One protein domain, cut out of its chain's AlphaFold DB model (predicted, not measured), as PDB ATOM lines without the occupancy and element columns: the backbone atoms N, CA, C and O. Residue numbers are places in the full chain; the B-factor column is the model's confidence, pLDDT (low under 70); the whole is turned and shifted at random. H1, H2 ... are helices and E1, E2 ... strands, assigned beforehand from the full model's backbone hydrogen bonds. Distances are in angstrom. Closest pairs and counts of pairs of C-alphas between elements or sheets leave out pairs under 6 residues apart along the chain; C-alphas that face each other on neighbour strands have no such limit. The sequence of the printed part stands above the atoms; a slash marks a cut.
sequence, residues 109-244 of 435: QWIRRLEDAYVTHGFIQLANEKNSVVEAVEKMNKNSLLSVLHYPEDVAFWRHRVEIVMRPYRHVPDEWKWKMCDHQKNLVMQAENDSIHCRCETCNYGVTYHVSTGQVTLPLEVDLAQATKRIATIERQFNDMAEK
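This is residues 109 to 244 of the 435 residues of an uncharacterized protein of Bacillaceae bacterium R1DC41 (UniProt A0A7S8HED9). This is an elongated two-part body: at one end a small four-stranded sheet with helix H1 laid across one of its faces, and at the other end a group of helices in which the long H7 and H5 lie side by side, running opposite ways, with H3 crossing both. The short helices H2 and H6 lie between the two parts, and the short H4 is at the far end of the helical part. The printed part has 136 residues, with seven named helices and four named strands in the order H1 H2 H3 H4 H5 H6 E1 E2 E3 E4 H7. The sheet runs E1 E2 E3 E4, all antiparallel, and the class is mixed, helices and strands. The whole is loose, with a radius of gyration of the C-alphas of 17.7 A and spans of 56 by 29 by 21 A.

H1, residues 109 to 119, is on the sheet of E1, residues 186 to 190, E2, residues 195 to 200, E3, residues 205 to 210, and E4, residues 215 to 217, at a height over the sheet of 9.1 A. The two make two layers, a helix on one face of a sheet. H1 lies over E4, and only just over E2 and E3 with 3 C-alphas each; it runs across the strands, at 66 degrees to E4 on the local plane. The closest C-alphas of H1 and E4 are those of Ala 117 and Gln 215, 5.7 A apart. The strands form a meander, each the antiparallel neighbour of the one before, and each successive pair is a hairpin. N 188 and O 197 are within hydrogen-bond range at 2.8 A between E1 and E2, N 198 and O 207 at 2.9 A between E2 and E3, and N 210 and O 215 at 2.9 A between E3 and E4. H2, residues 122 to 129, is close to but not clearly touching H1. The hub is H7, residues 224 to 243, which touches three helices. It only just touches H2, with 3 pairs of C-alphas within 8 A, the closest being those of Phe 123 and Leu 224, 6.3 A apart. H7 touches H3, residues 131 to 142, at a steep tilt of 52 degrees, the closest C-alphas being those of Val 133 and Glu 235, 7.1 A apart. H7 touches H5, residues 152 to 165, at a shallow tilt of 20 degrees, opposite ways, with the C-alphas of Val 165 and Arg 230 closest at 6.4 A. H3 only just touches H5, with 3 pairs of C-alphas within 8 A, those of Asn 141 and Arg 159 being closest at 6.6 A. H4, residues 144 to 148, is close to but not clearly touching H5. H6, residues 167 to 171, and H5 meet only through their link. Every O i to N i+4 pair is within hydrogen-bond range in H1, H2, H5, H6 and H7; in H3 7 of 8 are, and in H4 0 of 1, beside 2 of 2 O i to N i+3 pairs.

H1 begins at C-alpha 109, (172.778, 335.569, 162.759), and is 15.5 A long. H2 measures 10.5 A, H3 17.1 A, H4 7.8 A, H5 19.9 A and H6 6.2 A. E1 begins at C-alpha 186, (159.602, 337.645, 158.272), and is 12.9 A long; E2 is 16.4 A, E3 17.1 A and E4 6.8 A. H7, 28.5 A long, ends at C-alpha 243, (160.032, 381.421, 181.037).

The two C-alphas farthest apart are those of Ala 191 and Lys 244, at 56.9 A. The printed part has no cut. The link from H6 to E1, residues 172 to 185, is long. The mean pLDDT of the printed part is 94.2, and no printed residue is under 70.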
ATOM      1  N   GLN A 109     171.602 334.722 162.971       95.75
ATOM      2  CA  GLN A 109     172.778 335.569 162.759       95.75
ATOM      3  C   GLN A 109     172.441 336.782 161.887       95.75
ATOM      4  O   GLN A 109     172.876 337.893 162.196       95.75
ATOM      5  N   TRP A 110     171.630 336.596 160.844       95.50
ATOM      6  CA  TRP A 110     171.143 337.703 160.022       95.50
ATOM      7  C   TRP A 110     170.224 338.646 160.790       95.50
ATOM      8  O   TRP A 110     170.382 339.859 160.672       95.50
ATOM      9  N   ILE A 111     169.311 338.114 161.607       95.75
ATOM     10  CA  ILE A 111     168.441 338.931 162.464       95.75
ATOM     11  C   ILE A 111     169.280 339.776 163.429       95.75
ATOM     12  O   ILE A 111     169.059 340.977 163.508       95.75
ATOM     13  N   ARG A 112     170.303 339.208 164.078       95.75
ATOM     14  CA  ARG A 112     171.199 339.980 164.960       95.75
ATOM     15  C   ARG A 112     171.930 341.103 164.226       95.75
ATOM     16  O   ARG A 112     171.996 342.217 164.723       95.75
ATOM     17  N   ARG A 113     172.431 340.851 163.012       96.19
ATOM     18  CA  ARG A 113     173.066 341.898 162.185       96.19
ATOM     19  C   ARG A 113     172.098 343.023 161.826       96.19
ATOM     20  O   ARG A 113     172.468 344.191 161.865       96.19
ATOM     21  N   LEU A 114     170.867 342.658 161.478       96.94
ATOM     22  CA  LEU A 114     169.760 343.584 161.247       96.94
ATOM     23  C   LEU A 114     169.477 344.439 162.491       96.94
ATOM     24  O   LEU A 114     169.326 345.651 162.369       96.94
ATOM     25  N   GLU A 115     169.431 343.820 163.671       96.62
ATOM     26  CA  GLU A 115     169.219 344.491 164.958       96.62
ATOM     27  C   GLU A 115     170.353 345.470 165.284       96.62
ATOM     28  O   GLU A 115     170.088 346.635 165.585       96.62
ATOM     29  N   ASP A 116     171.606 345.033 165.147       96.62
ATOM     30  CA  ASP A 116     172.787 345.872 165.362       96.62
ATOM     31  C   ASP A 116     172.786 347.080 164.410       96.62
ATOM     32  O   ASP A 116     173.000 348.227 164.821       96.62
ATOM     33  N   ALA A 117     172.484 346.852 163.130       97.19
ATOM     34  CA  ALA A 117     172.395 347.909 162.128       97.19
ATOM     35  C   ALA A 117     171.200 348.853 162.367       97.19
ATOM     36  O   ALA A 117     171.295 350.053 162.109       97.19
ATOM     37  N   TYR A 118     170.085 348.347 162.901       97.56
ATOM     38  CA  TYR A 118     168.930 349.162 163.279       97.56
ATOM     39  C   TYR A 118     169.249 350.090 164.454       97.56
ATOM     40  O   TYR A 118     168.971 351.286 164.385       97.56
ATOM     41  N   VAL A 119     169.868 349.574 165.518       96.38
ATOM     42  CA  VAL A 119     170.222 350.374 166.706       96.38
ATOM     43  C   VAL A 119     171.297 351.409 166.380       96.38
ATOM     44  O   VAL A 119     171.304 352.495 166.955       96.38
ATOM     45  N   THR A 120     172.189 351.105 165.436       95.75
ATOM     46  CA  THR A 120     173.223 352.040 164.967       95.75
ATOM     47  C   THR A 120     172.744 353.005 163.883       95.75
ATOM     48  O   THR A 120     173.483 353.913 163.503       95.75
ATOM     49  N   HIS A 121     171.500 352.875 163.413       97.25
ATOM     50  CA  HIS A 121     170.924 353.815 162.463       97.25
ATOM     51  C   HIS A 121     170.863 355.225 163.066       97.25
ATOM     52  O   HIS A 121     170.320 355.427 164.153       97.25
ATOM     53  N   GLY A 122     171.356 356.232 162.338       95.88
ATOM     54  CA  GLY A 122     171.554 357.577 162.888       95.88
ATOM     55  C   GLY A 122     170.282 358.231 163.445       95.88
ATOM     56  O   GLY A 122     170.338 358.917 164.463       95.88
ATOM     57  N   PHE A 123     169.113 357.988 162.837       96.50
ATOM     58  CA  PHE A 123     167.847 358.506 163.377       96.50
ATOM     59  C   PHE A 123     167.426 357.777 164.658       96.50
ATOM     60  O   PHE A 123     166.931 358.412 165.585       96.50
ATOM     61  N   ILE A 124     167.641 356.460 164.718       96.88
ATOM     62  CA  ILE A 124     167.288 355.631 165.875       96.88
ATOM     63  C   ILE A 124     168.174 356.006 167.065       96.88
ATOM     64  O   ILE A 124     167.655 356.209 168.160       96.88
ATOM     65  N   GLN A 125     169.475 356.210 166.835       96.25
ATOM     66  CA  GLN A 125     170.403 356.723 167.845       96.25
ATOM     67  C   GLN A 125     169.988 358.103 168.354       96.25
ATOM     68  O   GLN A 125     169.799 358.271 169.555       96.25
ATOM     69  N   LEU A 126     169.759 359.067 167.453       95.88
ATOM     70  CA  LEU A 126     169.315 360.414 167.827       95.88
ATOM     71  C   LEU A 126     168.034 360.372 168.669       95.88
ATOM     72  O   LEU A 126     167.897 361.107 169.647       95.88
ATOM     73  N   ALA A 127     167.071 359.547 168.269       95.12
ATOM     74  CA  ALA A 127     165.800 359.445 168.958       95.12
ATOM     75  C   ALA A 127     165.925 358.764 170.328       95.12
ATOM     76  O   ALA A 127     165.278 359.214 171.270       95.12
ATOM     77  N   ASN A 128     166.807 357.771 170.463       95.62
ATOM     78  CA  ASN A 128     167.157 357.177 171.750       95.62
ATOM     79  C   ASN A 128     167.832 358.198 172.681       95.62
ATOM     80  O   ASN A 128     167.421 358.383 173.824       95.62
ATOM     81  N   GLU A 129     168.835 358.921 172.176       95.50
ATOM     82  CA  GLU A 129     169.556 359.963 172.919       95.50
ATOM     83  C   GLU A 129     168.634 361.100 173.374       95.50
ATOM     84  O   GLU A 129     168.827 361.687 174.439       95.50
ATOM     85  N   LYS A 130     167.627 361.429 172.560       95.19
ATOM     86  CA  LYS A 130     166.631 362.468 172.839       95.19
ATOM     87  C   LYS A 130     165.309 361.912 173.358       95.19
ATOM     88  O   LYS A 130     164.329 362.657 173.365       95.19
ATOM     89  N   ASN A 131     165.270 360.664 173.828       94.81
ATOM     90  CA  ASN A 131     164.014 360.009 174.196       94.81
ATOM     91  C   ASN A 131     163.233 360.800 175.255       94.81
ATOM     92  O   ASN A 131     162.042 361.033 175.091       94.81
ATOM     93  N   SER A 132     163.922 361.312 176.279       95.31
ATOM     94  CA  SER A 132     163.301 362.129 177.331       95.31
ATOM     95  C   SER A 132     162.592 363.368 176.781       95.31
ATOM     96  O   SER A 132     161.487 363.691 177.206       95.31
ATOM     97  N   VAL A 133     163.190 364.044 175.797       96.50
ATOM     98  CA  VAL A 133     162.596 365.218 175.145       96.50
ATOM     99  C   VAL A 133     161.430 364.802 174.252       96.50
ATOM    100  O   VAL A 133     160.379 365.433 174.295       96.50
ATOM    101  N   VAL A 134     161.586 363.737 173.464       95.62
ATOM    102  CA  VAL A 134     160.544 363.201 172.570       95.62
ATOM    103  C   VAL A 134     159.293 362.822 173.371       95.62
ATOM    104  O   VAL A 134     158.189 363.265 173.042       95.62
ATOM    105  N   GLU A 135     159.458 362.070 174.457       95.44
ATOM    106  CA  GLU A 135     158.371 361.684 175.362       95.44
ATOM    107  C   GLU A 135     157.761 362.894 176.068       95.44
ATOM    108  O   GLU A 135     156.534 363.017 176.131       95.44
ATOM    109  N   ALA A 136     158.595 363.824 176.547       96.50
ATOM    110  CA  ALA A 136     158.107 365.028 177.199       96.50
ATOM    111  C   ALA A 136     157.277 365.895 176.246       96.50
ATOM    112  O   ALA A 136     156.216 366.377 176.633       96.50
ATOM    113  N   VAL A 137     157.686 366.039 174.982       96.44
ATOM    114  CA  VAL A 137     156.893 366.737 173.961       96.44
ATOM    115  C   VAL A 137     155.537 366.052 173.756       96.44
ATOM    116  O   VAL A 137     154.516 366.741 173.763       96.44
ATOM    117  N   GLU A 138     155.489 364.722 173.605       94.69
ATOM    118  CA  GLU A 138     154.222 363.990 173.417       94.69
ATOM    119  C   GLU A 138     153.276 364.130 174.608       94.69
ATOM    120  O   GLU A 138     152.078 364.387 174.436       94.69
ATOM    121  N   LYS A 139     153.808 363.961 175.821       94.75
ATOM    122  CA  LYS A 139     153.027 364.044 177.054       94.75
ATOM    123  C   LYS A 139     152.543 365.472 177.282       94.75
ATOM    124  O   LYS A 139     151.355 365.690 177.523       94.75
ATOM    125  N   MET A 140     153.428 366.453 177.125       94.19
ATOM    126  CA  MET A 140     153.096 367.860 177.317       94.19
ATOM    127  C   MET A 140     152.064 368.341 176.299       94.19
ATOM    128  O   MET A 140     151.139 369.047 176.681       94.19
ATOM    129  N   ASN A 141     152.138 367.901 175.037       92.50
ATOM    130  CA  ASN A 141     151.166 368.251 173.993       92.50
ATOM    131  C   ASN A 141     149.707 367.934 174.382       92.50
ATOM    132  O   ASN A 141     148.787 368.655 173.983       92.50
ATOM    133  N   LYS A 142     149.507 366.890 175.194       90.56
ATOM    134  CA  LYS A 142     148.200 366.448 175.707       90.56
ATOM    135  C   LYS A 142     147.850 367.033 177.080       90.56
ATOM    136  O   LYS A 142     146.713 366.900 177.517       90.56
ATOM    137  N   ASN A 143     148.804 367.656 177.765       90.69
ATOM    138  CA  ASN A 143     148.640 368.117 179.136       90.69
ATOM    139  C   ASN A 143     147.909 369.473 179.186       90.69
ATOM    140  O   ASN A 143     148.233 370.415 178.454       90.69
ATOM    141  N   SER A 144     146.921 369.574 180.079       88.06
ATOM    142  CA  SER A 144     146.093 370.765 180.307       88.06
ATOM    143  C   SER A 144     146.900 372.001 180.699       88.06
ATOM    144  O   SER A 144     146.482 373.121 180.395       88.06
ATOM    145  N   LEU A 145     148.073 371.823 181.308       89.75
ATOM    146  CA  LEU A 145     148.951 372.917 181.709       89.75
ATOM    147  C   LEU A 145     149.390 373.782 180.511       89.75
ATOM    148  O   LEU A 145     149.534 374.988 180.674       89.75
ATOM    149  N   LEU A 146     149.478 373.239 179.288       88.88
ATOM    150  CA  LEU A 146     149.740 374.052 178.086       88.88
ATOM    151  C   LEU A 146     148.744 375.200 177.906       88.88
ATOM    152  O   LEU A 146     149.116 376.245 177.397       88.88
ATOM    153  N   SER A 147     147.484 375.020 178.309       85.56
ATOM    154  CA  SER A 147     146.440 376.036 178.113       85.56
ATOM    155  C   SER A 147     146.617 377.286 178.976       85.56
ATOM    156  O   SER A 147     146.022 378.319 178.676       85.56
ATOM    157  N   VAL A 148     147.414 377.195 180.043       87.00
ATOM    158  CA  VAL A 148     147.714 378.321 180.937       87.00
ATOM    159  C   VAL A 148     149.127 378.866 180.735       87.00
ATOM    160  O   VAL A 148     149.471 379.888 181.325       87.00
ATOM    161  N   LEU A 149     149.948 378.191 179.925       82.88
ATOM    162  CA  LEU A 149     151.281 378.648 179.555       82.88
ATOM    163  C   LEU A 149     151.155 379.603 178.363       82.88
ATOM    164  O   LEU A 149     150.782 379.189 177.274       82.88
ATOM    165  N   HIS A 150     151.516 380.869 178.568       80.81
ATOM    166  CA  HIS A 150     151.560 381.906 177.532       80.81
ATOM    167  C   HIS A 150     150.236 382.175 176.770       80.81
ATOM    168  O   HIS A 150     149.155 381.724 177.153       80.81
ATOM    169  N   TYR A 151     150.312 383.003 175.721       82.88
ATOM    170  CA  TYR A 151     149.190 383.332 174.841       82.88
ATOM    171  C   TYR A 151     148.741 382.115 174.004       82.88
ATOM    172  O   TYR A 151     149.594 381.370 173.505       82.88
ATOM    173  N   PRO A 152     147.422 381.917 173.794       85.25
ATOM    174  CA  PRO A 152     146.881 380.784 173.038       85.25
ATOM    175  C   PRO A 152     147.471 380.615 171.632       85.25
ATOM    176  O   PRO A 152     147.586 379.488 171.146       85.25
ATOM    177  N   GLU A 153     147.855 381.710 170.978       87.50
ATOM    178  CA  GLU A 153     148.443 381.716 169.640       87.50
ATOM    179  C   GLU A 153     149.818 381.036 169.613       87.50
ATOM    180  O   GLU A 153     150.093 380.240 168.713       87.50
ATOM    181  N   ASP A 154     150.661 381.290 170.617       88.44
ATOM    182  CA  ASP A 154     151.992 380.680 170.721       88.44
ATOM    183  C   ASP A 154     151.889 379.183 171.024       88.44
ATOM    184  O   ASP A 154     152.598 378.369 170.425       88.44
ATOM    185  N   VAL A 155     150.937 378.802 171.881       90.94
ATOM    186  CA  VAL A 155     150.628 377.396 172.168       90.94
ATOM    187  C   VAL A 155     150.136 376.687 170.909       90.94
ATOM    188  O   VAL A 155     150.604 375.592 170.594       90.94
ATOM    189  N   ALA A 156     149.219 377.300 170.155       90.94
ATOM    190  CA  ALA A 156     148.719 376.744 168.900       90.94
ATOM    191  C   ALA A 156     149.844 376.583 167.866       90.94
ATOM    192  O   ALA A 156     149.953 375.533 167.225       90.94
ATOM    193  N   PHE A 157     150.721 377.583 167.746       92.31
ATOM    194  CA  PHE A 157     151.887 377.521 166.870       92.31
ATOM    195  C   PHE A 157     152.846 376.394 167.271       92.31
ATOM    196  O   PHE A 157     153.289 375.621 166.416       92.31
ATOM    197  N   TRP A 158     153.136 376.254 168.565       94.62
ATOM    198  CA  TRP A 158     153.976 375.177 169.079       94.62
ATOM    199  C   TRP A 158     153.363 373.799 168.798       94.62
ATOM    200  O   TRP A 158     154.048 372.938 168.245       94.62
ATOM    201  N   ARG A 159     152.062 373.608 169.059       94.00
ATOM    202  CA  ARG A 159     151.344 372.351 168.763       94.00
ATOM    203  C   ARG A 159     151.413 371.974 167.287       94.00
ATOM    204  O   ARG A 159     151.745 370.837 166.958       94.00
ATOM    205  N   HIS A 160     151.176 372.937 166.399       93.75
ATOM    206  CA  HIS A 160     151.285 372.706 164.961       93.75
ATOM    207  C   HIS A 160     152.697 372.248 164.560       93.75
ATOM    208  O   HIS A 160     152.869 371.318 163.769       93.75
ATOM    209  N   ARG A 161     153.739 372.848 165.147       94.25
ATOM    210  CA  ARG A 161     155.123 372.414 164.913       94.25
ATOM    211  C   ARG A 161     155.397 371.017 165.465       94.25
ATOM    212  O   ARG A 161     156.071 370.242 164.786       94.25
ATOM    213  N   VAL A 162     154.883 370.693 166.651       96.25
ATOM    214  CA  VAL A 162     154.989 369.358 167.261       96.25
ATOM    215  C   VAL A 162     154.420 368.291 166.332       96.25
ATOM    216  O   VAL A 162     155.090 367.293 166.087       96.25
ATOM    217  N   GLU A 163     153.256 368.508 165.722       93.88
ATOM    218  CA  GLU A 163     152.673 367.549 164.769       93.88
ATOM    219  C   GLU A 163     153.590 367.226 163.583       93.88
ATOM    220  O   GLU A 163     153.654 366.080 163.131       93.88
ATOM    221  N   ILE A 164     154.313 368.226 163.079       92.06
ATOM    222  CA  ILE A 164     155.224 368.065 161.942       92.06
ATOM    223  C   ILE A 164     156.513 367.370 162.382       92.06
ATOM    224  O   ILE A 164     156.964 366.428 161.729       92.06
ATOM    225  N   VAL A 165     157.125 367.839 163.471       94.56
ATOM    226  CA  VAL A 165     158.435 367.352 163.929       94.56
ATOM    227  C   VAL A 165     158.348 365.954 164.523       94.56
ATOM    228  O   VAL A 165     159.268 365.171 164.315       94.56
ATOM    229  N   MET A 166     157.251 365.619 165.204       95.56
ATOM    230  CA  MET A 166     157.083 364.313 165.848       95.56
ATOM    231  C   MET A 166     156.651 363.211 164.879       95.56
ATOM    232  O   MET A 166     156.706 362.038 165.234       95.56
ATOM    233  N   ARG A 167     156.256 363.542 163.642       93.69
ATOM    234  CA  ARG A 167     155.784 362.555 162.655       93.69
ATOM    235  C   ARG A 167     156.759 361.386 162.428       93.69
ATOM    236  O   ARG A 167     156.278 360.258 162.446       93.69
ATOM    237  N   PRO A 168     158.080 361.595 162.262       93.69
ATOM    238  CA  PRO A 168     159.023 360.488 162.108       93.69
ATOM    239  C   PRO A 168     159.132 359.619 163.361       93.69
ATOM    240  O   PRO A 168     159.150 358.400 163.262       93.69
ATOM    241  N   TYR A 169     159.113 360.236 164.545       94.81
ATOM    242  CA  TYR A 169     159.156 359.526 165.827       94.81
ATOM    243  C   TYR A 169     157.896 358.679 166.055       94.81
ATOM    244  O   TYR A 169     157.991 357.564 166.549       94.81
ATOM    245  N   ARG A 170     156.721 359.181 165.645       94.25
ATOM    246  CA  ARG A 170     155.431 358.467 165.703       94.25
ATOM    247  C   ARG A 170     155.280 357.372 164.645       94.25
ATOM    248  O   ARG A 170     154.364 356.566 164.750       94.25
ATOM    249  N   HIS A 171     156.109 357.382 163.601       93.88
ATOM    250  CA  HIS A 171     156.075 356.358 162.556       93.88
ATOM    251  C   HIS A 171     156.709 355.041 163.021       93.88
ATOM    252  O   HIS A 171     156.391 353.987 162.478       93.88
ATOM    253  N   VAL A 172     157.581 355.102 164.033       95.00
ATOM    254  CA  VAL A 172     158.169 353.932 164.682       95.00
ATOM    255  C   VAL A 172     157.192 353.420 165.752       95.00
ATOM    256  O   VAL A 172     156.859 354.183 166.663       95.00
ATOM    257  N   PRO A 173     156.719 352.160 165.671       94.88
ATOM    258  CA  PRO A 173     155.852 351.574 166.692       94.88
ATOM    259  C   PRO A 173     156.520 351.523 168.066       94.88
ATOM    260  O   PRO A 173     157.744 351.436 168.158       94.88
ATOM    261  N   ASP A 174     155.715 351.495 169.127       93.00
ATOM    262  CA  ASP A 174     156.210 351.504 170.506       93.00
ATOM    263  C   ASP A 174     157.166 350.337 170.805       93.00
ATOM    264  O   ASP A 174     158.207 350.553 171.425       93.00
ATOM    265  N   GLU A 175     156.902 349.125 170.304       94.69
ATOM    266  CA  GLU A 175     157.796 347.973 170.524       94.69
ATOM    267  C   GLU A 175     159.106 348.058 169.728       94.69
ATOM    268  O   GLU A 175     160.051 347.330 170.026       94.69
ATOM    269  N   TRP A 176     159.156 348.922 168.709       95.25
ATOM    270  CA  TRP A 176     160.337 349.195 167.886       95.25
ATOM    271  C   TRP A 176     161.066 350.480 168.296       95.25
ATOM    272  O   TRP A 176     162.040 350.877 167.644       95.25
ATOM    273  N   LYS A 177     160.601 351.173 169.343       92.19
ATOM    274  CA  LYS A 177     161.245 352.401 169.804       92.19
ATOM    275  C   LYS A 177     162.654 352.094 170.271       92.19
ATOM    276  O   LYS A 177     162.873 351.431 171.281       92.19
ATOM    277  N   TRP A 178     163.601 352.602 169.492       91.19
ATOM    278  CA  TRP A 178     165.030 352.674 169.804       91.19
ATOM    279  C   TRP A 178     165.753 351.325 169.904       91.19
ATOM    280  O   TRP A 178     166.971 351.282 170.051       91.19
ATOM    281  N   LYS A 179     165.011 350.228 169.748       93.06
ATOM    282  CA  LYS A 179     165.471 348.852 169.590       93.06
ATOM    283  C   LYS A 179     164.483 348.099 168.706       93.06
ATOM    284  O   LYS A 179     163.316 348.465 168.628       93.06
ATOM    285  N   MET A 180     164.941 347.062 168.022       93.44
ATOM    286  CA  MET A 180     164.056 346.195 167.247       93.44
ATOM    287  C   MET A 180     163.162 345.386 168.201       93.44
ATOM    288  O   MET A 180     163.609 345.006 169.280       93.44
ATOM    289  N   CYS A 181     161.892 345.154 167.845       95.56
ATOM    290  CA  CYS A 181     160.985 344.405 168.728       95.56
ATOM    291  C   CYS A 181     161.376 342.919 168.839       95.56
ATOM    292  O   CYS A 181     162.024 342.390 167.940       95.56
ATOM    293  N   ASP A 182     160.863 342.209 169.846       94.88
ATOM    294  CA  ASP A 182     161.186 340.787 170.086       94.88
ATOM    295  C   ASP A 182     160.282 339.793 169.318       94.88
ATOM    296  O   ASP A 182     160.482 338.581 169.361       94.88
ATOM    297  N   HIS A 183     159.264 340.280 168.600       95.44
ATOM    298  CA  HIS A 183     158.333 339.431 167.841       95.44
ATOM    299  C   HIS A 183     159.016 338.653 166.699       95.44
ATOM    300  O   HIS A 183     160.090 339.021 166.226       95.44
ATOM    301  N   GLN A 184     158.360 337.621 166.165       94.25
ATOM    302  CA  GLN A 184     158.879 336.894 165.003       94.25
ATOM    303  C   GLN A 184     159.045 337.815 163.780       94.25
ATOM    304  O   GLN A 184     158.189 338.657 163.493       94.25
ATOM    305  N   LYS A 185     160.164 337.654 163.063       95.25
ATOM    306  CA  LYS A 185     160.507 338.440 161.871       95.25
ATOM    307  C   LYS A 185     160.373 337.604 160.608       95.25
ATOM    308  O   LYS A 185     160.939 336.517 160.511       95.25
ATOM    309  N   ASN A 186     159.679 338.164 159.627       94.38
ATOM    310  CA  ASN A 186     159.602 337.645 158.272       94.38
ATOM    311  C   ASN A 186     160.661 338.348 157.427       94.38
ATOM    312  O   ASN A 186     160.639 339.573 157.292       94.38
ATOM    313  N   LEU A 187     161.592 337.577 156.874       95.19
ATOM    314  CA  LEU A 187     162.641 338.089 156.000       95.19
ATOM    315  C   LEU A 187     162.266 337.800 154.546       95.19
ATOM    316  O   LEU A 187     162.040 336.649 154.180       95.19
ATOM    317  N   VAL A 188     162.211 338.843 153.724       94.31
ATOM    318  CA  VAL A 188     161.940 338.755 152.286       94.31
ATOM    319  C   VAL A 188     163.189 339.188 151.532       94.31
ATOM    320  O   VAL A 188     163.669 340.309 151.702       94.31
ATOM    321  N   MET A 189     163.712 338.293 150.700       94.69
ATOM    322  CA  MET A 189     164.938 338.520 149.939       94.69
ATOM    323  C   MET A 189     164.655 339.397 148.716       94.69
ATOM    324  O   MET A 189     163.651 339.217 148.028       94.69
ATOM    325  N   GLN A 190     165.523 340.373 148.458       94.25
ATOM    326  CA  GLN A 190     165.416 341.306 147.336       94.25
ATOM    327  C   GLN A 190     166.765 341.384 146.616       94.25
ATOM    328  O   GLN A 190     167.499 342.364 146.744       94.25
ATOM    329  N   ALA A 191     167.092 340.340 145.851       92.75
ATOM    330  CA  ALA A 191     168.397 340.206 145.202       92.75
ATOM    331  C   ALA A 191     168.722 341.356 144.234       92.75
ATOM    332  O   ALA A 191     169.864 341.795 144.173       92.75
ATOM    333  N   GLU A 192     167.720 341.893 143.523       91.00
ATOM    334  CA  GLU A 192     167.895 343.039 142.608       91.00
ATOM    335  C   GLU A 192     168.487 344.278 143.300       91.00
ATOM    336  O   GLU A 192     169.196 345.052 142.661       91.00
ATOM    337  N   ASN A 193     168.211 344.447 144.595       92.75
ATOM    338  CA  ASN A 193     168.666 345.578 145.401       92.75
ATOM    339  C   ASN A 193     169.781 345.189 146.384       92.75
ATOM    340  O   ASN A 193     170.182 346.025 147.189       92.75
ATOM    341  N   ASP A 194     170.242 343.934 146.352       94.56
ATOM    342  CA  ASP A 194     171.158 343.368 147.347       94.56
ATOM    343  C   ASP A 194     170.680 343.608 148.797       94.56
ATOM    344  O   ASP A 194     171.438 344.004 149.687       94.56
ATOM    345  N   SER A 195     169.378 343.413 149.039       97.12
ATOM    346  CA  SER A 195     168.751 343.761 150.314       97.12
ATOM    347  C   SER A 195     167.833 342.679 150.881       97.12
ATOM    348  O   SER A 195     167.287 341.832 150.174       97.12
ATOM    349  N   ILE A 196     167.646 342.722 152.198       97.31
ATOM    350  CA  ILE A 196     166.710 341.892 152.956       97.31
ATOM    351  C   ILE A 196     165.654 342.821 153.546       97.31
ATOM    352  O   ILE A 196     165.967 343.694 154.358       97.31
ATOM    353  N   HIS A 197     164.394 342.634 153.166       97.50
ATOM    354  CA  HIS A 197     163.286 343.328 153.806       97.50
ATOM    355  C   HIS A 197     162.828 342.533 155.030       97.50
ATOM    356  O   HIS A 197     162.326 341.415 154.908       97.50
ATOM    357  N   CYS A 198     163.022 343.101 156.215       97.12
ATOM    358  CA  CYS A 198     162.645 342.504 157.487       97.12
ATOM    359  C   CYS A 198     161.326 343.109 157.961       97.12
ATOM    360  O   CYS A 198     161.261 344.310 158.216       97.12
ATOM    361  N   ARG A 199     160.284 342.289 158.105       96.94
ATOM    362  CA  ARG A 199     158.948 342.717 158.537       96.94
ATOM    363  C   ARG A 199     158.506 341.976 159.790       96.94
ATOM    364  O   ARG A 199     158.674 340.766 159.908       96.94
ATOM    365  N   CYS A 200     157.893 342.702 160.713       96.88
ATOM    366  CA  CYS A 200     157.133 342.136 161.818       96.88
ATOM    367  C   CYS A 200     155.638 342.289 161.519       96.88
ATOM    368  O   CYS A 200     155.152 343.414 161.401       96.88
ATOM    369  N   GLU A 201     154.908 341.177 161.423       95.62
ATOM    370  CA  GLU A 201     153.457 341.216 161.183       95.62
ATOM    371  C   GLU A 201     152.688 341.719 162.408       95.62
ATOM    372  O   GLU A 201     151.717 342.454 162.254       95.62
ATOM    373  N   THR A 202     153.155 341.416 163.626       96.31
ATOM    374  CA  THR A 202     152.519 341.880 164.873       96.31
ATOM    375  C   THR A 202     152.546 343.404 164.999       96.31
ATOM    376  O   THR A 202     151.534 344.015 165.320       96.31
ATOM    377  N   CYS A 203     153.692 344.027 164.709       95.31
ATOM    378  CA  CYS A 203     153.852 345.484 164.777       95.31
ATOM    379  C   CYS A 203     153.452 346.192 163.471       95.31
ATOM    380  O   CYS A 203     153.479 347.418 163.419       95.31
ATOM    381  N   ASN A 204     153.165 345.434 162.404       95.50
ATOM    382  CA  ASN A 204     152.969 345.927 161.039       95.50
ATOM    383  C   ASN A 204     154.030 346.962 160.603       95.50
ATOM    384  O   ASN A 204     153.719 348.012 160.040       95.50
ATOM    385  N   TYR A 205     155.296 346.661 160.888       96.56
ATOM    386  CA  TYR A 205     156.433 347.535 160.612       96.56
ATOM    387  C   TYR A 205     157.587 346.722 160.045       96.56
ATOM    388  O   TYR A 205     157.771 345.553 160.404       96.56
ATOM    389  N   GLY A 206     158.355 347.329 159.147       96.25
ATOM    390  CA  GLY A 206     159.482 346.668 158.514       96.25
ATOM    391  C   GLY A 206     160.564 347.641 158.092       96.25
ATOM    392  O   GLY A 206     160.312 348.826 157.912       96.25
ATOM    393  N   VAL A 207     161.774 347.124 157.948       97.62
ATOM    394  CA  VAL A 207     162.973 347.876 157.574       97.62
ATOM    395  C   VAL A 207     163.724 347.111 156.492       97.62
ATOM    396  O   VAL A 207     163.587 345.891 156.375       97.62
ATOM    397  N   THR A 208     164.513 347.812 155.688       98.12
ATOM    398  CA  THR A 208     165.294 347.195 154.610       98.12
ATOM    399  C   THR A 208     166.766 347.220 154.974       98.12
ATOM    400  O   THR A 208     167.311 348.287 155.225       98.12
ATOM    401  N   TYR A 209     167.414 346.062 155.005       98.12
ATOM    402  CA  TYR A 209     168.844 345.929 155.269       98.12
ATOM    403  C   TYR A 209     169.607 345.666 153.982       98.12
ATOM    404  O   TYR A 209     169.278 344.732 153.255       98.12
ATOM    405  N   HIS A 210     170.629 346.468 153.715       97.19
ATOM    406  CA  HIS A 210     171.479 346.363 152.531       97.19
ATOM    407  C   HIS A 210     172.691 345.496 152.850       97.19
ATOM    408  O   HIS A 210     173.506 345.846 153.706       97.19
ATOM    409  N   VAL A 211     172.814 344.357 152.173       94.69
ATOM    410  CA  VAL A 211     173.789 343.315 152.519       94.69
ATOM    411  C   VAL A 211     175.219 343.791 152.282       94.69
ATOM    412  O   VAL A 211     176.062 343.611 153.163       94.69
ATOM    413  N   SER A 212     175.481 344.461 151.158       92.06
ATOM    414  CA  SER A 212     176.806 345.005 150.830       92.06
ATOM    415  C   SER A 212     177.296 346.090 151.788       92.06
ATOM    416  O   SER A 212     178.490 346.157 152.070       92.06
ATOM    417  N   THR A 213     176.410 346.968 152.271       94.38
ATOM    418  CA  THR A 213     176.818 348.110 153.112       94.38
ATOM    419  C   THR A 213     176.656 347.854 154.604       94.38
ATOM    420  O   THR A 213     177.240 348.579 155.408       94.38
ATOM    421  N   GLY A 214     175.869 346.848 154.991       95.06
ATOM    422  CA  GLY A 214     175.527 346.579 156.386       95.06
ATOM    423  C   GLY A 214     174.630 347.646 157.015       95.06
ATOM    424  O   GLY A 214     174.609 347.780 158.235       95.06
ATOM    425  N   GLN A 215     173.925 348.437 156.201       95.44
ATOM    426  CA  GLN A 215     173.087 349.542 156.664       95.44
ATOM    427  C   GLN A 215     171.602 349.201 156.575       95.44
ATOM    428  O   GLN A 215     171.165 348.477 155.681       95.44
ATOM    429  N   VAL A 216     170.820 349.783 157.483       97.00
ATOM    430  CA  VAL A 216     169.357 349.715 157.466       97.00
ATOM    431  C   VAL A 216     168.782 351.006 156.895       97.00
ATOM    432  O   VAL A 216     169.264 352.091 157.198       97.00
ATOM    433  N   THR A 217     167.729 350.875 156.100       96.75
ATOM    434  CA  THR A 217     166.850 351.956 155.660       96.75
ATOM    435  C   THR A 217     165.491 351.786 156.327       96.75
ATOM    436  O   THR A 217     164.882 350.707 156.280       96.75
ATOM    437  N   LEU A 218     165.015 352.853 156.955       96.50
ATOM    438  CA  LEU A 218     163.691 352.944 157.554       96.50
ATOM    439  C   LEU A 218     162.638 353.262 156.477       96.50
ATOM    440  O   LEU A 218     162.953 353.880 155.461       96.50
ATOM    441  N   PRO A 219     161.354 352.924 156.694       94.31
ATOM    442  CA  PRO A 219     160.280 353.306 155.770       94.31
ATOM    443  C   PRO A 219     160.153 354.819 155.560       94.31
ATOM    444  O   PRO A 219     159.721 355.269 154.500       94.31
ATOM    445  N   LEU A 220     160.515 355.600 156.582       93.25
ATOM    446  CA  LEU A 220     160.516 357.054 156.550       93.25
ATOM    447  C   LEU A 220     161.904 357.577 156.913       93.25
ATOM    448  O   LEU A 220     162.239 357.720 158.088       93.25
ATOM    449  N   GLU A 221     162.681 357.892 155.884       92.50
ATOM    450  CA  GLU A 221     163.994 358.508 156.043       92.50
ATOM    451  C   GLU A 221     163.900 360.001 156.351       92.50
ATOM    452  O   GLU A 221     163.031 360.721 155.843       92.50
ATOM    453  N   VAL A 222     164.825 360.479 157.183       92.88
ATOM    454  CA  VAL A 222     164.885 361.881 157.605       92.88
ATOM    455  C   VAL A 222     166.297 362.437 157.516       92.88
ATOM    456  O   VAL A 222     167.278 361.767 157.824       92.88
ATOM    457  N   ASP A 223     166.395 363.716 157.160       94.94
ATOM    458  CA  ASP A 223     167.640 364.467 157.299       94.94
ATOM    459  C   ASP A 223     167.977 364.612 158.794       94.94
ATOM    460  O   ASP A 223     167.271 365.301 159.541       94.94
ATOM    461  N   LEU A 224     169.060 363.961 159.232       94.75
ATOM    462  CA  LEU A 224     169.497 363.938 160.630       94.75
ATOM    463  C   LEU A 224     169.855 365.324 161.171       94.75
ATOM    464  O   LEU A 224     169.527 365.639 162.319       94.75
ATOM    465  N   ALA A 225     170.488 366.177 160.366       94.12
ATOM    466  CA  ALA A 225     170.817 367.539 160.779       94.12
ATOM    467  C   ALA A 225     169.534 368.353 160.984       94.12
ATOM    468  O   ALA A 225     169.395 369.099 161.963       94.12
ATOM    469  N   GLN A 226     168.555 368.167 160.098       93.81
ATOM    470  CA  GLN A 226     167.260 368.817 160.221       93.81
ATOM    471  C   GLN A 226     166.456 368.288 161.417       93.81
ATOM    472  O   GLN A 226     165.895 369.099 162.159       93.81
ATOM    473  N   ALA A 227     166.405 366.972 161.629       94.44
ATOM    474  CA  ALA A 227     165.713 366.340 162.754       94.44
ATOM    475  C   ALA A 227     166.284 366.821 164.096       94.44
ATOM    476  O   ALA A 227     165.536 367.315 164.942       94.44
ATOM    477  N   THR A 228     167.614 366.808 164.230       95.00
ATOM    478  CA  THR A 228     168.338 367.297 165.415       95.00
ATOM    479  C   THR A 228     168.005 368.759 165.709       95.00
ATOM    480  O   THR A 228     167.651 369.121 166.833       95.00
ATOM    481  N   LYS A 229     168.051 369.624 164.686       95.50
ATOM    482  CA  LYS A 229     167.700 371.043 164.839       95.50
ATOM    483  C   LYS A 229     166.233 371.222 165.228       95.50
ATOM    484  O   LYS A 229     165.921 372.084 166.048       95.50
ATOM    485  N   ARG A 230     165.325 370.453 164.626       94.81
ATOM    486  CA  ARG A 230     163.878 370.564 164.847       94.81
ATOM    487  C   ARG A 230     163.480 370.177 166.266       94.81
ATOM    488  O   ARG A 230     162.765 370.967 166.880       94.81
ATOM    489  N   ILE A 231     163.965 369.049 166.792       95.12
ATOM    490  CA  ILE A 231     163.635 368.618 168.160       95.12
ATOM    491  C   ILE A 231     164.167 369.615 169.198       95.12
ATOM    492  O   ILE A 231     163.400 370.102 170.025       95.12
ATOM    493  N   ALA A 232     165.422 370.058 169.052       94.81
ATOM    494  CA  ALA A 232     166.013 371.074 169.926       94.81
ATOM    495  C   ALA A 232     165.286 372.429 169.835       94.81
ATOM    496  O   ALA A 232     165.184 373.167 170.813       94.81
ATOM    497  N   THR A 233     164.769 372.782 168.653       95.31
ATOM    498  CA  THR A 233     163.994 374.018 168.492       95.31
ATOM    499  C   THR A 233     162.643 373.926 169.193       95.31
ATOM    500  O   THR A 233     162.234 374.908 169.798       95.31
ATOM    501  N   ILE A 234     161.944 372.789 169.123       95.94
ATOM    502  CA  ILE A 234     160.649 372.609 169.803       95.94
ATOM    503  C   ILE A 234     160.801 372.675 171.316       95.94
ATOM    504  O   ILE A 234     159.999 373.338 171.974       95.94
ATOM    505  N   GLU A 235     161.832 372.024 171.847       96.75
ATOM    506  CA  GLU A 235     162.185 372.090 173.262       96.75
ATOM    507  C   GLU A 235     162.456 373.538 173.688       96.75
ATOM    508  O   GLU A 235     161.812 374.043 174.605       96.75
ATOM    509  N   ARG A 236     163.332 374.249 172.962       96.19
ATOM    510  CA  ARG A 236     163.636 375.659 173.247       96.19
ATOM    511  C   ARG A 236     162.390 376.533 173.205       96.19
ATOM    512  O   ARG A 236     162.172 377.313 174.115       96.19
ATOM    513  N   GLN A 237     161.560 376.387 172.176       94.50
ATOM    514  CA  GLN A 237     160.333 377.172 172.058       94.50
ATOM    515  C   GLN A 237     159.368 376.929 173.214       94.50
ATOM    516  O   GLN A 237     158.719 377.871 173.658       94.50
ATOM    517  N   PHE A 238     159.266 375.689 173.697       95.94
ATOM    518  CA  PHE A 238     158.480 375.404 174.890       95.94
ATOM    519  C   PHE A 238     159.056 376.122 176.114       95.94
ATOM    520  O   PHE A 238     158.321 376.812 176.819       95.94
ATOM    521  N   ASN A 239     160.365 375.998 176.340       95.69
ATOM    522  CA  ASN A 239     161.039 376.637 177.470       95.69
ATOM    523  C   ASN A 239     160.880 378.165 177.415       95.69
ATOM    524  O   ASN A 239     160.499 378.769 178.412       95.69
ATOM    525  N   ASP A 240     161.023 378.782 176.238       94.00
ATOM    526  CA  ASP A 240     160.805 380.220 176.040       94.00
ATOM    527  C   ASP A 240     159.369 380.646 176.422       94.00
ATOM    528  O   ASP A 240     159.165 381.724 176.983       94.00
ATOM    529  N   MET A 241     158.352 379.825 176.121       93.31
ATOM    530  CA  MET A 241     156.964 380.083 176.546       93.31
ATOM    531  C   MET A 241     156.804 379.958 178.069       93.31
ATOM    532  O   MET A 241     156.115 380.776 178.690       93.31
ATOM    533  N   ALA A 242     157.440 378.956 178.678       93.56
ATOM    534  CA  ALA A 242     157.400 378.732 180.120       93.56
ATOM    535  C   ALA A 242     158.096 379.865 180.897       93.56
ATOM    536  O   ALA A 242     157.524 380.396 181.851       93.56
ATOM    537  N   GLU A 243     159.273 380.307 180.449       93.44
ATOM    538  CA  GLU A 243     160.032 381.421 181.037       93.44
ATOM    539  C   GLU A 243     159.261 382.743 180.993       93.44
ATOM    540  O   GLU A 243     159.275 383.516 181.953       93.44
ATOM    541  N   LYS A 244     158.519 382.988 179.909       91.50
ATOM    542  CA  LYS A 244     157.652 384.167 179.765       91.50
ATOM    543  C   LYS A 244     156.387 384.111 180.625       91.50
ATOM    544  O   LYS A 244     155.647 385.094 180.674       91.50
TER     545      LYS A 244